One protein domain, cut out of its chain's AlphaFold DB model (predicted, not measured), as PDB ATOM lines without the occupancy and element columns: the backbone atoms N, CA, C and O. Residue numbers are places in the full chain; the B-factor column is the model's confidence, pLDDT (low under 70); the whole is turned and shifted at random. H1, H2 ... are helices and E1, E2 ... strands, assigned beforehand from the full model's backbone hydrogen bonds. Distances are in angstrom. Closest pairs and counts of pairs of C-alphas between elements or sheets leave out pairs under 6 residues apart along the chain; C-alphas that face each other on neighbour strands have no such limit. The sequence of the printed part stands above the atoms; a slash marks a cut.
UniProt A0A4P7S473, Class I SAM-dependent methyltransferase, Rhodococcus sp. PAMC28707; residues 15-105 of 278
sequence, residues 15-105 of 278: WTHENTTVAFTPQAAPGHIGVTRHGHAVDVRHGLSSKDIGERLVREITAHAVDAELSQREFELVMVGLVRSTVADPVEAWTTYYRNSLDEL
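Overview. This is residues 15 to 105 of the 278 residues of the protein "Class I SAM-dependent methyltransferase" of Rhodococcus sp. PAMC28707 (UniProt A0A4P7S473). A four-stranded sheet made of two hairpins has H1 and H2 over one face, in two layers, a sheet with its helices on one face; H2 packs along it, while H1 reaches it only at edge strand E3. H3 stands off the sheet, packed across the last residues of H2. The printed part has 91 residues with four named strands, then three named helices; the sheet is mixed, in order E1 E2 E4 E3, and the class is mixed, helices and strands. It is compact and rounded, with a radius of gyration of the C-alphas of 12.2 A and spans of 36 by 26 by 24 A.

Along the chain. Find C-alpha 15 at (157.788, 164.285, 219.300), where E1, residues 15 to 17, begins. E2 is residues 20 to 24, E3 33 to 38 and E4 41 to 46, the last 16.5 A long. H1 takes residues 56 to 67, 18.0 A; H2 residues 72 to 86, 21.5 A; H3 residues 90 to 105, 22.3 A, ending at C-alpha 105 (147.782, 152.979, 197.222).

Arrangement. Look first at parallel E2 and E4, where N 23 and O 44 are 2.9 A apart, within hydrogen-bond range. The hairpin E1 and E2 has N 15 and O 22 at 2.8 A; the hairpin E3 and E4 has N 36 and O 43 at 2.8 A. H2 is over E2 and E4, along the strands, at a height over the sheet of 7.6 A; C-alphas Val 22 and Gly 81 are its closest to E2, 5.2 A. H1 touches H2 at residues 75 to 79 of H2 alone, C-alphas Ala 65 and Phe 75 closest at 6.9 A, at a steep tilt of 49 degrees, opposite ways. H3 touches H2 through residues 90 to 97 of H3 and 83 to 86 of H2 alone, C-alphas Val 83 and Ala 93 closest at 5.9 A, only just about perpendicular at 73 degrees. In H2 and H3 every O i to N i+4 pair is within hydrogen-bond range; in H1, 6 of 8.

Size, cuts and confidence. The C-alphas farthest apart, Gly 39 and Asp 103, are 37.8 A apart. The printed part has no cut and no long link, and no printed residue has a pLDDT under 70.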
ATOM      1  N   TRP A  15     157.344 165.639 219.043       97.00
ATOM      2  CA  TRP A  15     157.788 164.285 219.300       97.00
ATOM      3  C   TRP A  15     159.317 164.241 219.330       97.00
ATOM      4  O   TRP A  15     159.979 164.844 218.487       97.00
ATOM      5  N   THR A  16     159.884 163.538 220.308       95.38
ATOM      6  CA  THR A  16     161.335 163.403 220.463       95.38
ATOM      7  C   THR A  16     161.666 161.983 220.882       95.38
ATOM      8  O   THR A  16     161.089 161.467 221.841       95.38
ATOM      9  N   HIS A  17     162.623 161.372 220.193       95.00
ATOM     10  CA  HIS A  17     163.151 160.059 220.531       95.00
ATOM     11  C   HIS A  17     164.603 159.949 220.058       95.00
ATOM     12  O   HIS A  17     164.939 160.413 218.970       95.00
ATOM     13  N   GLU A  18     165.460 159.332 220.876       94.25
ATOM     14  CA  GLU A  18     166.903 159.235 220.620       94.25
ATOM     15  C   GLU A  18     167.512 160.613 220.271       94.25
ATOM     16  O   GLU A  18     167.460 161.532 221.092       94.25
ATOM     17  N   ASN A  19     168.100 160.772 219.086       95.19
ATOM     18  CA  ASN A  19     168.724 162.006 218.611       95.19
ATOM     19  C   ASN A  19     167.807 162.859 217.711       95.19
ATOM     20  O   ASN A  19     168.268 163.869 217.173       95.19
ATOM     21  N   THR A  20     166.536 162.481 217.561       96.94
ATOM     22  CA  THR A  20     165.601 163.087 216.607       96.94
ATOM     23  C   THR A  20     164.476 163.821 217.325       96.94
ATOM     24  O   THR A  20     163.801 163.272 218.196       96.94
ATOM     25  N   THR A  21     164.250 165.078 216.942       97.44
ATOM     26  CA  THR A  21     163.105 165.890 217.375       97.44
ATOM     27  C   THR A  21     162.299 166.320 216.163       97.44
ATOM     28  O   THR A  21     162.842 166.924 215.247       97.44
ATOM     29  N   VAL A  22     160.996 166.057 216.181       97.88
ATOM     30  CA  VAL A  22     160.050 166.483 215.150       97.88
ATOM     31  C   VAL A  22     158.981 167.353 215.792       97.88
ATOM     32  O   VAL A  22     158.352 166.962 216.776       97.88
ATOM     33  N   ALA A  23     158.792 168.562 215.277       97.81
ATOM     34  CA  ALA A  23     157.848 169.511 215.843       97.81
ATOM     35  C   ALA A  23     157.044 170.238 214.766       97.81
ATOM     36  O   ALA A  23     157.593 170.809 213.817       97.81
ATOM     37  N   PHE A  24     155.735 170.281 214.982       97.19
ATOM     38  CA  PHE A  24     154.842 171.156 214.251       97.19
ATOM     39  C   PHE A  24     155.185 172.609 214.582       97.19
ATOM     40  O   PHE A  24     155.423 172.971 215.739       97.19
ATOM     41  N   THR A  25     155.195 173.463 213.565       94.44
ATOM     42  CA  THR A  25     155.430 174.894 213.734       94.44
ATOM     43  C   THR A  25     154.465 175.712 212.876       94.44
ATOM     44  O   THR A  25     154.414 175.532 211.659       94.44
ATOM     45  N   PRO A  26     153.721 176.669 213.464       88.69
ATOM     46  CA  PRO A  26     152.819 177.526 212.700       88.69
ATOM     47  C   PRO A  26     153.564 178.513 211.785       88.69
ATOM     48  O   PRO A  26     152.930 179.192 210.984       88.69
ATOM     49  N   GLN A  27     154.892 178.636 211.919       91.00
ATOM     50  CA  GLN A  27     155.720 179.457 211.036       91.00
ATOM     51  C   GLN A  27     156.091 178.748 209.724       91.00
ATOM     52  O   GLN A  27     156.482 179.427 208.775       91.00
ATOM     53  N   ALA A  28     155.993 177.415 209.651       92.00
ATOM     54  CA  ALA A  28     156.214 176.693 208.402       92.00
ATOM     55  C   ALA A  28     155.042 176.913 207.435       92.00
ATOM     56  O   ALA A  28     153.890 177.053 207.847       92.00
ATOM     57  N   ALA A  29     155.337 176.927 206.135       93.94
ATOM     58  CA  ALA A  29     154.287 176.945 205.125       93.94
ATOM     59  C   ALA A  29     153.447 175.650 205.206       93.94
ATOM     60  O   ALA A  29     153.990 174.604 205.577       93.94
ATOM     61  N   PRO A  30     152.149 175.680 204.851       94.44
ATOM     62  CA  PRO A  30     151.324 174.474 204.810       94.44
ATOM     63  C   PRO A  30     151.967 173.372 203.958       94.44
ATOM     64  O   PRO A  30     152.417 173.648 202.847       94.44
ATOM     65  N   GLY A  31     152.024 172.148 204.487       92.44
ATOM     66  CA  GLY A  31     152.629 170.995 203.810       92.44
ATOM     67  C   GLY A  31     154.165 170.978 203.803       92.44
ATOM     68  O   GLY A  31     154.760 170.039 203.297       92.44
ATOM     69  N   HIS A  32     154.835 171.997 204.349       94.56
ATOM     70  CA  HIS A  32     156.296 172.053 204.337       94.56
ATOM     71  C   HIS A  32     156.917 171.120 205.380       94.56
ATOM     72  O   HIS A  32     156.449 171.063 206.520       94.56
ATOM     73  N   ILE A  33     158.028 170.483 205.005       96.19
ATOM     74  CA  ILE A  33     158.915 169.722 205.885       96.19
ATOM     75  C   ILE A  33     160.325 170.297 205.735       96.19
ATOM     76  O   ILE A  33     160.850 170.415 204.630       96.19
ATOM     77  N   GLY A  34     160.928 170.683 206.855       94.38
ATOM     78  CA  GLY A  34     162.313 171.122 206.929       94.38
ATOM     79  C   GLY A  34     163.094 170.200 207.851       94.38
ATOM     80  O   GLY A  34     162.759 170.094 209.029       94.38
ATOM     81  N   VAL A  35     164.137 169.562 207.324       95.38
ATOM     82  CA  VAL A  35     165.048 168.693 208.080       95.38
ATOM     83  C   VAL A  35     166.383 169.409 208.240       95.38
ATOM     84  O   VAL A  35     166.966 169.866 207.260       95.38
ATOM     85  N   THR A  36     166.868 169.531 209.475       94.06
ATOM     86  CA  THR A  36     168.155 170.163 209.786       94.06
ATOM     87  C   THR A  36     168.991 169.253 210.677       94.06
ATOM     88  O   THR A  36     168.535 168.805 211.728       94.06
ATOM     89  N   ARG A  37     170.248 169.012 210.287       93.50
ATOM     90  CA  ARG A  37     171.224 168.290 211.110       93.50
ATOM     91  C   ARG A  37     172.087 169.268 211.912       93.50
ATOM     92  O   ARG A  37     172.701 170.182 211.362       93.50
ATOM     93  N   HIS A  38     172.179 169.040 213.219       92.12
ATOM     94  CA  HIS A  38     173.031 169.785 214.147       92.12
ATOM     95  C   HIS A  38     174.013 168.832 214.838       92.12
ATOM     96  O   HIS A  38     173.744 168.294 215.915       92.12
ATOM     97  N   GLY A  39     175.166 168.597 214.204       90.56
ATOM     98  CA  GLY A  39     176.094 167.556 214.647       90.56
ATOM     99  C   GLY A  39     175.419 166.185 214.571       90.56
ATOM    100  O   GLY A  39     175.028 165.752 213.492       90.56
ATOM    101  N   HIS A  40     175.243 165.524 215.717       90.94
ATOM    102  CA  HIS A  40     174.555 164.230 215.797       90.94
ATOM    103  C   HIS A  40     173.036 164.336 215.985       90.94
ATOM    104  O   HIS A  40     172.376 163.305 215.977       90.94
ATOM    105  N   ALA A  41     172.477 165.531 216.184       95.75
ATOM    106  CA  ALA A  41     171.039 165.711 216.371       95.75
ATOM    107  C   ALA A  41     170.329 165.999 215.041       95.75
ATOM    108  O   ALA A  41     170.865 166.727 214.200       95.75
ATOM    109  N   VAL A  42     169.111 165.481 214.891       97.31
ATOM    110  CA  VAL A  42     168.208 165.752 213.764       97.31
ATOM    111  C   VAL A  42     167.004 166.539 214.288       97.31
ATOM    112  O   VAL A  42     166.279 166.062 215.161       97.31
ATOM    113  N   ASP A  43     166.798 167.755 213.782       97.12
ATOM    114  CA  ASP A  43     165.628 168.595 214.080       97.12
ATOM    115  C   ASP A  43     164.763 168.712 212.821       97.12
ATOM    116  O   ASP A  43     165.246 169.071 211.744       97.12
ATOM    117  N   VAL A  44     163.481 168.381 212.955       97.56
ATOM    118  CA  VAL A  44     162.488 168.464 211.886       97.56
ATOM    119  C   VAL A  44     161.397 169.446 212.279       97.56
ATOM    120  O   VAL A  44     160.752 169.316 213.324       97.56
ATOM    121  N   ARG A  45     161.154 170.419 211.403       97.44
ATOM    122  CA  ARG A  45     160.100 171.425 211.535       97.44
ATOM    123  C   ARG A  45     159.124 171.271 210.394       97.44
ATOM    124  O   ARG A  45     159.534 171.285 209.238       97.44
ATOM    125  N   HIS A  46     157.841 171.147 210.710       97.88
ATOM    126  CA  HIS A  46     156.840 170.903 209.679       97.88
ATOM    127  C   HIS A  46     155.559 171.719 209.870       97.88
ATOM    128  O   HIS A  46     155.196 172.100 210.983       97.88
ATOM    129  N   GLY A  47     154.879 171.977 208.752       97.19
ATOM    130  CA  GLY A  47     153.567 172.623 208.663       97.19
ATOM    131  C   GLY A  47     152.482 171.663 208.166       97.19
ATOM    132  O   GLY A  47     151.582 172.083 207.438       97.19
ATOM    133  N   LEU A  48     152.612 170.369 208.487       97.44
ATOM    134  CA  LEU A  48     151.681 169.321 208.042       97.44
ATOM    135  C   LEU A  48     150.345 169.383 208.791       97.44
ATOM    136  O   LEU A  48     150.277 169.740 209.966       97.44
ATOM    137  N   SER A  49     149.297 168.966 208.096       96.44
ATOM    138  CA  SER A  49     147.959 168.692 208.605       96.44
ATOM    139  C   SER A  49     147.616 167.208 208.452       96.44
ATOM    140  O   SER A  49     148.340 166.442 207.816       96.44
ATOM    141  N   SER A  50     146.460 166.794 208.974       96.56
ATOM    142  CA  SER A  50     145.963 165.418 208.835       96.56
ATOM    143  C   SER A  50     145.819 164.941 207.385       96.56
ATOM    144  O   SER A  50     145.788 163.740 207.153       96.56
ATOM    145  N   LYS A  51     145.739 165.851 206.405       95.69
ATOM    146  CA  LYS A  51     145.673 165.507 204.975       95.69
ATOM    147  C   LYS A  51     147.039 165.184 204.379       95.69
ATOM    148  O   LYS A  51     147.111 164.551 203.331       95.69
ATOM    149  N   ASP A  52     148.106 165.633 205.023       95.62
ATOM    150  CA  ASP A  52     149.454 165.555 204.472       95.62
ATOM    151  C   ASP A  52     150.181 164.282 204.929       95.62
ATOM    152  O   ASP A  52     151.101 163.834 204.254       95.62
ATOM    153  N   ILE A  53     149.730 163.654 206.022       96.31
ATOM    154  CA  ILE A  53     150.304 162.406 206.540       96.31
ATOM    155  C   ILE A  53     149.753 161.179 205.796       96.31
ATOM    156  O   ILE A  53     148.593 160.813 205.959       96.31
ATOM    157  N   GLY A  54     150.585 160.534 204.986       96.06
ATOM    158  CA  GLY A  54     150.258 159.326 204.224       96.06
ATOM    159  C   GLY A  54     151.493 158.785 203.504       96.06
ATOM    160  O   GLY A  54     152.600 159.272 203.745       96.06
ATOM    161  N   GLU A  55     151.300 157.831 202.597       92.88
ATOM    162  CA  GLU A  55     152.374 157.135 201.874       92.88
ATOM    163  C   GLU A  55     153.316 158.100 201.138       92.88
ATOM    164  O   GLU A  55     154.530 157.899 201.118       92.88
ATOM    165  N   ARG A  56     152.792 159.226 200.626       91.12
ATOM    166  CA  ARG A  56     153.608 160.301 200.024       91.12
ATOM    167  C   ARG A  56     154.803 160.758 200.874       91.12
ATOM    168  O   ARG A  56     155.801 161.203 200.306       91.12
ATOM    169  N   LEU A  57     154.718 160.652 202.206       93.44
ATOM    170  CA  LEU A  57     155.792 161.067 203.107       93.44
ATOM    171  C   LEU A  57     157.065 160.254 202.889       93.44
ATOM    172  O   LEU A  57     158.149 160.815 203.003       93.44
ATOM    173  N   VAL A  58     156.963 158.975 202.517       90.69
ATOM    174  CA  VAL A  58     158.137 158.127 202.264       90.69
ATOM    175  C   VAL A  58     159.018 158.758 201.187       90.69
ATOM    176  O   VAL A  58     160.221 158.937 201.387       90.69
ATOM    177  N   ARG A  59     158.415 159.191 200.073       89.12
ATOM    178  CA  ARG A  59     159.127 159.867 198.981       89.12
ATOM    179  C   ARG A  59     159.682 161.225 199.409       89.12
ATOM    180  O   ARG A  59     160.834 161.533 199.107       89.12
ATOM    181  N   GLU A  60     158.883 162.034 200.099       90.50
ATOM    182  CA  GLU A  60     159.302 163.369 200.548       90.50
ATOM    183  C   GLU A  60     160.493 163.296 201.513       90.50
ATOM    184  O   GLU A  60     161.480 164.011 201.341       90.50
ATOM    185  N   ILE A  61     160.453 162.382 202.484       91.00
ATOM    186  CA  ILE A  61     161.546 162.193 203.440       91.00
ATOM    187  C   ILE A  61     162.749 161.526 202.793       91.00
ATOM    188  O   ILE A  61     163.868 161.880 203.144       91.00
ATOM    189  N   THR A  62     162.566 160.649 201.805       87.50
ATOM    190  CA  THR A  62     163.698 160.076 201.058       87.50
ATOM    191  C   THR A  62     164.500 161.174 200.352       87.50
ATOM    192  O   THR A  62     165.728 161.164 200.415       87.50
ATOM    193  N   ALA A  63     163.835 162.179 199.769       86.75
ATOM    194  CA  ALA A  63     164.519 163.328 199.172       86.75
ATOM    195  C   ALA A  63     165.329 164.127 200.212       86.75
ATOM    196  O   ALA A  63     166.473 164.496 199.959       86.75
ATOM    197  N   HIS A  64     164.776 164.334 201.411       85.12
ATOM    198  CA  HIS A  64     165.489 165.000 202.505       85.12
ATOM    199  C   HIS A  64     166.584 164.141 203.151       85.12
ATOM    200  O   HIS A  64     167.545 164.687 203.690       85.12
ATOM    201  N   ALA A  65     166.452 162.815 203.119       83.25
ATOM    202  CA  ALA A  65     167.392 161.888 203.733       83.25
ATOM    203  C   ALA A  65     168.771 161.960 203.077       83.25
ATOM    204  O   ALA A  65     169.776 161.851 203.775       83.25
ATOM    205  N   VAL A  66     168.813 162.204 201.764       79.12
ATOM    206  CA  VAL A  66     170.057 162.415 201.017       79.12
ATOM    207  C   VAL A  66     170.727 163.717 201.454       79.12
ATOM    208  O   VAL A  66     171.890 163.703 201.850       79.12
ATOM    209  N   ASP A  67     169.985 164.826 201.463       84.19
ATOM    210  CA  ASP A  67     170.530 166.149 201.796       84.19
ATOM    211  C   ASP A  67     170.981 166.263 203.262       84.19
ATOM    212  O   ASP A  67     171.951 166.957 203.572       84.19
ATOM    213  N   ALA A  68     170.270 165.601 204.179       86.94
ATOM    214  CA  ALA A  68     170.564 165.616 205.612       86.94
ATOM    215  C   ALA A  68     171.411 164.416 206.079       86.94
ATOM    216  O   ALA A  68     171.671 164.296 207.283       86.94
ATOM    217  N   GLU A  69     171.834 163.544 205.158       88.81
ATOM    218  CA  GLU A  69     172.588 162.312 205.427       88.81
ATOM    219  C   GLU A  69     171.943 161.477 206.549       88.81
ATOM    220  O   GLU A  69     172.583 161.136 207.546       88.81
ATOM    221  N   LEU A  70     170.634 161.230 206.463       91.50
ATOM    222  CA  LEU A  70     169.912 160.464 207.482       91.50
ATOM    223  C   LEU A  70     170.277 158.979 207.396       91.50
ATOM    224  O   LEU A  70     170.224 158.364 206.331       91.50
ATOM    225  N   SER A  71     170.588 158.382 208.544       91.56
ATOM    226  CA  SER A  71     170.625 156.925 208.689       91.56
ATOM    227  C   SER A  71     169.219 156.319 208.576       91.56
ATOM    228  O   SER A  71     168.224 157.016 208.775       91.56
ATOM    229  N   GLN A  72     169.127 155.005 208.341       89.88
ATOM    230  CA  GLN A  72     167.851 154.272 208.361       89.88
ATOM    231  C   GLN A  72     167.071 154.521 209.657       89.88
ATOM    232  O   GLN A  72     165.885 154.843 209.634       89.88
ATOM    233  N   ARG A  73     167.761 154.468 210.801       92.19
ATOM    234  CA  ARG A  73     167.135 154.734 212.095       92.19
ATOM    235  C   ARG A  73     166.584 156.156 212.174       92.19
ATOM    236  O   ARG A  73     165.467 156.356 212.630       92.19
ATOM    237  N   GLU A  74     167.336 157.155 211.724       94.62
ATOM    238  CA  GLU A  74     166.848 158.537 211.721       94.62
ATOM    239  C   GLU A  74     165.669 158.723 210.759       94.62
ATOM    240  O   GLU A  74     164.726 159.424 211.116       94.62
ATOM    241  N   PHE A  75     165.668 158.060 209.599       93.50
ATOM    242  CA  PHE A  75     164.533 158.049 208.673       93.50
ATOM    243  C   PHE A  75     163.255 157.522 209.352       93.50
ATOM    244  O   PHE A  75     162.225 158.199 209.334       93.50
ATOM    245  N   GLU A  76     163.333 156.370 210.027       93.06
ATOM    246  CA  GLU A  76     162.217 155.802 210.800       93.06
ATOM    247  C   GLU A  76     161.713 156.772 211.876       93.06
ATOM    248  O   GLU A  76     160.510 157.010 212.002       93.06
ATOM    249  N   LEU A  77     162.633 157.362 212.649       95.50
ATOM    250  CA  LEU A  77     162.290 158.308 213.709       95.50
ATOM    251  C   LEU A  77     161.631 159.573 213.146       95.50
ATOM    252  O   LEU A  77     160.697 160.090 213.755       95.50
ATOM    253  N   VAL A  78     162.076 160.068 211.988       96.38
ATOM    254  CA  VAL A  78     161.446 161.210 211.315       96.38
ATOM    255  C   VAL A  78     160.033 160.853 210.855       96.38
ATOM    256  O   VAL A  78     159.111 161.619 211.132       96.38
ATOM    257  N   MET A  79     159.835 159.688 210.232       95.69
ATOM    258  CA  MET A  79     158.512 159.222 209.798       95.69
ATOM    259  C   MET A  79     157.531 159.112 210.973       95.69
ATOM    260  O   MET A  79     156.446 159.698 210.934       95.69
ATOM    261  N   VAL A  80     157.929 158.435 212.056       95.69
ATOM    262  CA  VAL A  80     157.106 158.334 213.273       95.69
ATOM    263  C   VAL A  80     156.859 159.713 213.871       95.69
ATOM    264  O   VAL A  80     155.721 160.043 214.208       95.69
ATOM    265  N   GLY A  81     157.898 160.539 213.965       96.88
ATOM    266  CA  GLY A  81     157.801 161.892 214.482       96.88
ATOM    267  C   GLY A  81     156.764 162.724 213.740       96.88
ATOM    268  O   GLY A  81     155.901 163.295 214.396       96.88
ATOM    269  N   LEU A  82     156.779 162.724 212.403       97.62
ATOM    270  CA  LEU A  82     155.845 163.492 211.572       97.62
ATOM    271  C   LEU A  82     154.394 163.071 211.790       97.62
ATOM    272  O   LEU A  82     153.523 163.929 211.929       97.62
ATOM    273  N   VAL A  83     154.116 161.768 211.875       97.12
ATOM    274  CA  VAL A  83     152.765 161.282 212.186       97.12
ATOM    275  C   VAL A  83     152.353 161.737 213.590       97.12
ATOM    276  O   VAL A  83     151.279 162.316 213.775       97.12
ATOM    277  N   ARG A  84     153.232 161.552 214.581       96.75
ATOM    278  CA  ARG A  84     152.944 161.786 216.008       96.75
ATOM    279  C   ARG A  84     152.918 163.256 216.423       96.75
ATOM    280  O   ARG A  84     152.302 163.575 217.439       96.75
ATOM    281  N   SER A  85     153.546 164.152 215.670       96.81
ATOM    282  CA  SER A  85     153.472 165.599 215.893       96.81
ATOM    283  C   SER A  85     152.370 166.282 215.078       96.81
ATOM    284  O   SER A  85     152.071 167.442 215.353       96.81
ATOM    285  N   THR A  86     151.733 165.599 214.118       96.88
ATOM    286  CA  THR A  86     150.667 166.189 213.282       96.88
ATOM    287  C   THR A  86     149.274 166.064 213.905       96.88
ATOM    288  O   THR A  86     148.493 167.015 213.866       96.88
ATOM    289  N   VAL A  87     148.951 164.913 214.498       95.81
ATOM    290  CA  VAL A  87     147.663 164.653 215.167       95.81
ATOM    291  C   VAL A  87     147.930 164.251 216.617       95.81
ATOM    292  O   VAL A  87     148.832 163.464 216.894       95.81
ATOM    293  N   ALA A  88     147.177 164.835 217.555       92.62
ATOM    294  CA  ALA A  88     147.492 164.749 218.981       92.62
ATOM    295  C   ALA A  88     147.316 163.334 219.559       92.62
ATOM    296  O   ALA A  88     148.190 162.862 220.290       92.62
ATOM    297  N   ASP A  89     146.202 162.666 219.245       95.50
ATOM    298  CA  ASP A  89     145.960 161.300 219.706       95.50
ATOM    299  C   ASP A  89     146.798 160.292 218.888       95.50
ATOM    300  O   ASP A  89     146.766 160.340 217.658       95.50
ATOM    301  N   PRO A  90     147.566 159.388 219.531       95.44
ATOM    302  CA  PRO A  90     148.403 158.408 218.835       95.44
ATOM    303  C   PRO A  90     147.651 157.481 217.898       95.44
ATOM    304  O   PRO A  90     148.107 157.244 216.779       95.44
ATOM    305  N   VAL A  91     146.515 156.956 218.348       96.69
ATOM    306  CA  VAL A  91     145.747 155.990 217.568       96.69
ATOM    307  C   VAL A  91     145.084 156.708 216.402       96.69
ATOM    308  O   VAL A  91     145.139 156.215 215.278       96.69
ATOM    309  N   GLU A  92     144.534 157.903 216.618       97.00
ATOM    310  CA  GLU A  92     143.967 158.741 215.560       97.00
ATOM    311  C   GLU A  92     145.025 159.169 214.535       97.00
ATOM    312  O   GLU A  92     144.758 159.124 213.333       97.00
ATOM    313  N   ALA A  93     146.231 159.537 214.979       97.25
ATOM    314  CA  ALA A  93     147.335 159.922 214.104       97.25
ATOM    315  C   ALA A  93     147.704 158.797 213.137       97.25
ATOM    316  O   ALA A  93     147.709 158.995 211.920       97.25
ATOM    317  N   TRP A  94     147.935 157.596 213.667       97.81
ATOM    318  CA  TRP A  94     148.269 156.440 212.844       97.81
ATOM    319  C   TRP A  94     147.090 155.942 212.022       97.81
ATOM    320  O   TRP A  94     147.264 155.639 210.850       97.81
ATOM    321  N   THR A  95     145.874 155.945 212.563       98.06
ATOM    322  CA  THR A  95     144.671 155.622 211.782       98.06
ATOM    323  C   THR A  95     144.507 156.583 210.601       98.06
ATOM    324  O   THR A  95     144.105 156.168 209.515       98.06
ATOM    325  N   THR A  96     144.837 157.862 210.785       98.31
ATOM    326  CA  THR A  96     144.809 158.868 209.716       98.31
ATOM    327  C   THR A  96     145.888 158.596 208.674       98.31
ATOM    328  O   THR A  96     145.563 158.532 207.491       98.31
ATOM    329  N   TYR A  97     147.133 158.363 209.106       98.31
ATOM    330  CA  TYR A  97     148.231 157.978 208.216       98.31
ATOM    331  C   TYR A  97     147.873 156.738 207.391       98.31
ATOM    332  O   TYR A  97     147.996 156.752 206.170       98.31
ATOM    333  N   TYR A  98     147.365 155.687 208.038       98.25
ATOM    334  CA  TYR A  98     147.005 154.442 207.369       98.25
ATOM    335  C   TYR A  98     145.873 154.629 206.364       98.25
ATOM    336  O   TYR A  98     145.961 154.119 205.252       98.25
ATOM    337  N   ARG A  99     144.818 155.364 206.736       98.12
ATOM    338  CA  ARG A  99     143.687 155.631 205.841       98.12
ATOM    339  C   ARG A  99     144.138 156.379 204.591       98.12
ATOM    340  O   ARG A  99     143.847 155.932 203.491       98.12
ATOM    341  N   ASN A 100     144.889 157.466 204.763       98.12
ATOM    342  CA  ASN A 100     145.394 158.248 203.636       98.12
ATOM    343  C   ASN A 100     146.337 157.413 202.752       98.12
ATOM    344  O   ASN A 100     146.243 157.471 201.530       98.12
ATOM    345  N   SER A 101     147.212 156.605 203.360       97.94
ATOM    346  CA  SER A 101     148.139 155.725 202.633       97.94
ATOM    347  C   SER A 101     147.400 154.657 201.830       97.94
ATOM    348  O   SER A 101     147.699 154.455 200.658       97.94
ATOM    349  N   LEU A 102     146.390 154.010 202.421       97.50
ATOM    350  CA  LEU A 102     145.538 153.057 201.710       97.50
ATOM    351  C   LEU A 102     144.777 153.725 200.566       97.50
ATOM    352  O   LEU A 102     144.749 153.170 199.474       97.50
ATOM    353  N   ASP A 103     144.211 154.915 200.775       97.38
ATOM    354  CA  ASP A 103     143.527 155.657 199.711       97.38
ATOM    355  C   ASP A 103     144.486 155.976 198.544       97.38
ATOM    356  O   ASP A 103     144.130 155.816 197.376       97.38
ATOM    357  N   GLU A 104     145.729 156.372 198.832       97.00
ATOM    358  CA  GLU A 104     146.767 156.650 197.825       97.00
ATOM    359  C   GLU A 104     147.219 155.390 197.071       97.00
ATOM    360  O   GLU A 104     147.369 155.422 195.846       97.00
ATOM    361  N   LEU A 105     147.394 154.275 197.784       96.75
ATOM    362  CA  LEU A 105     147.782 152.979 197.222       96.75
ATOM    363  C   LEU A 105     146.660 152.340 196.394       96.75
ATOM    364  O   LEU A 105     146.930 151.734 195.362       96.75
TER     365      LEU A 105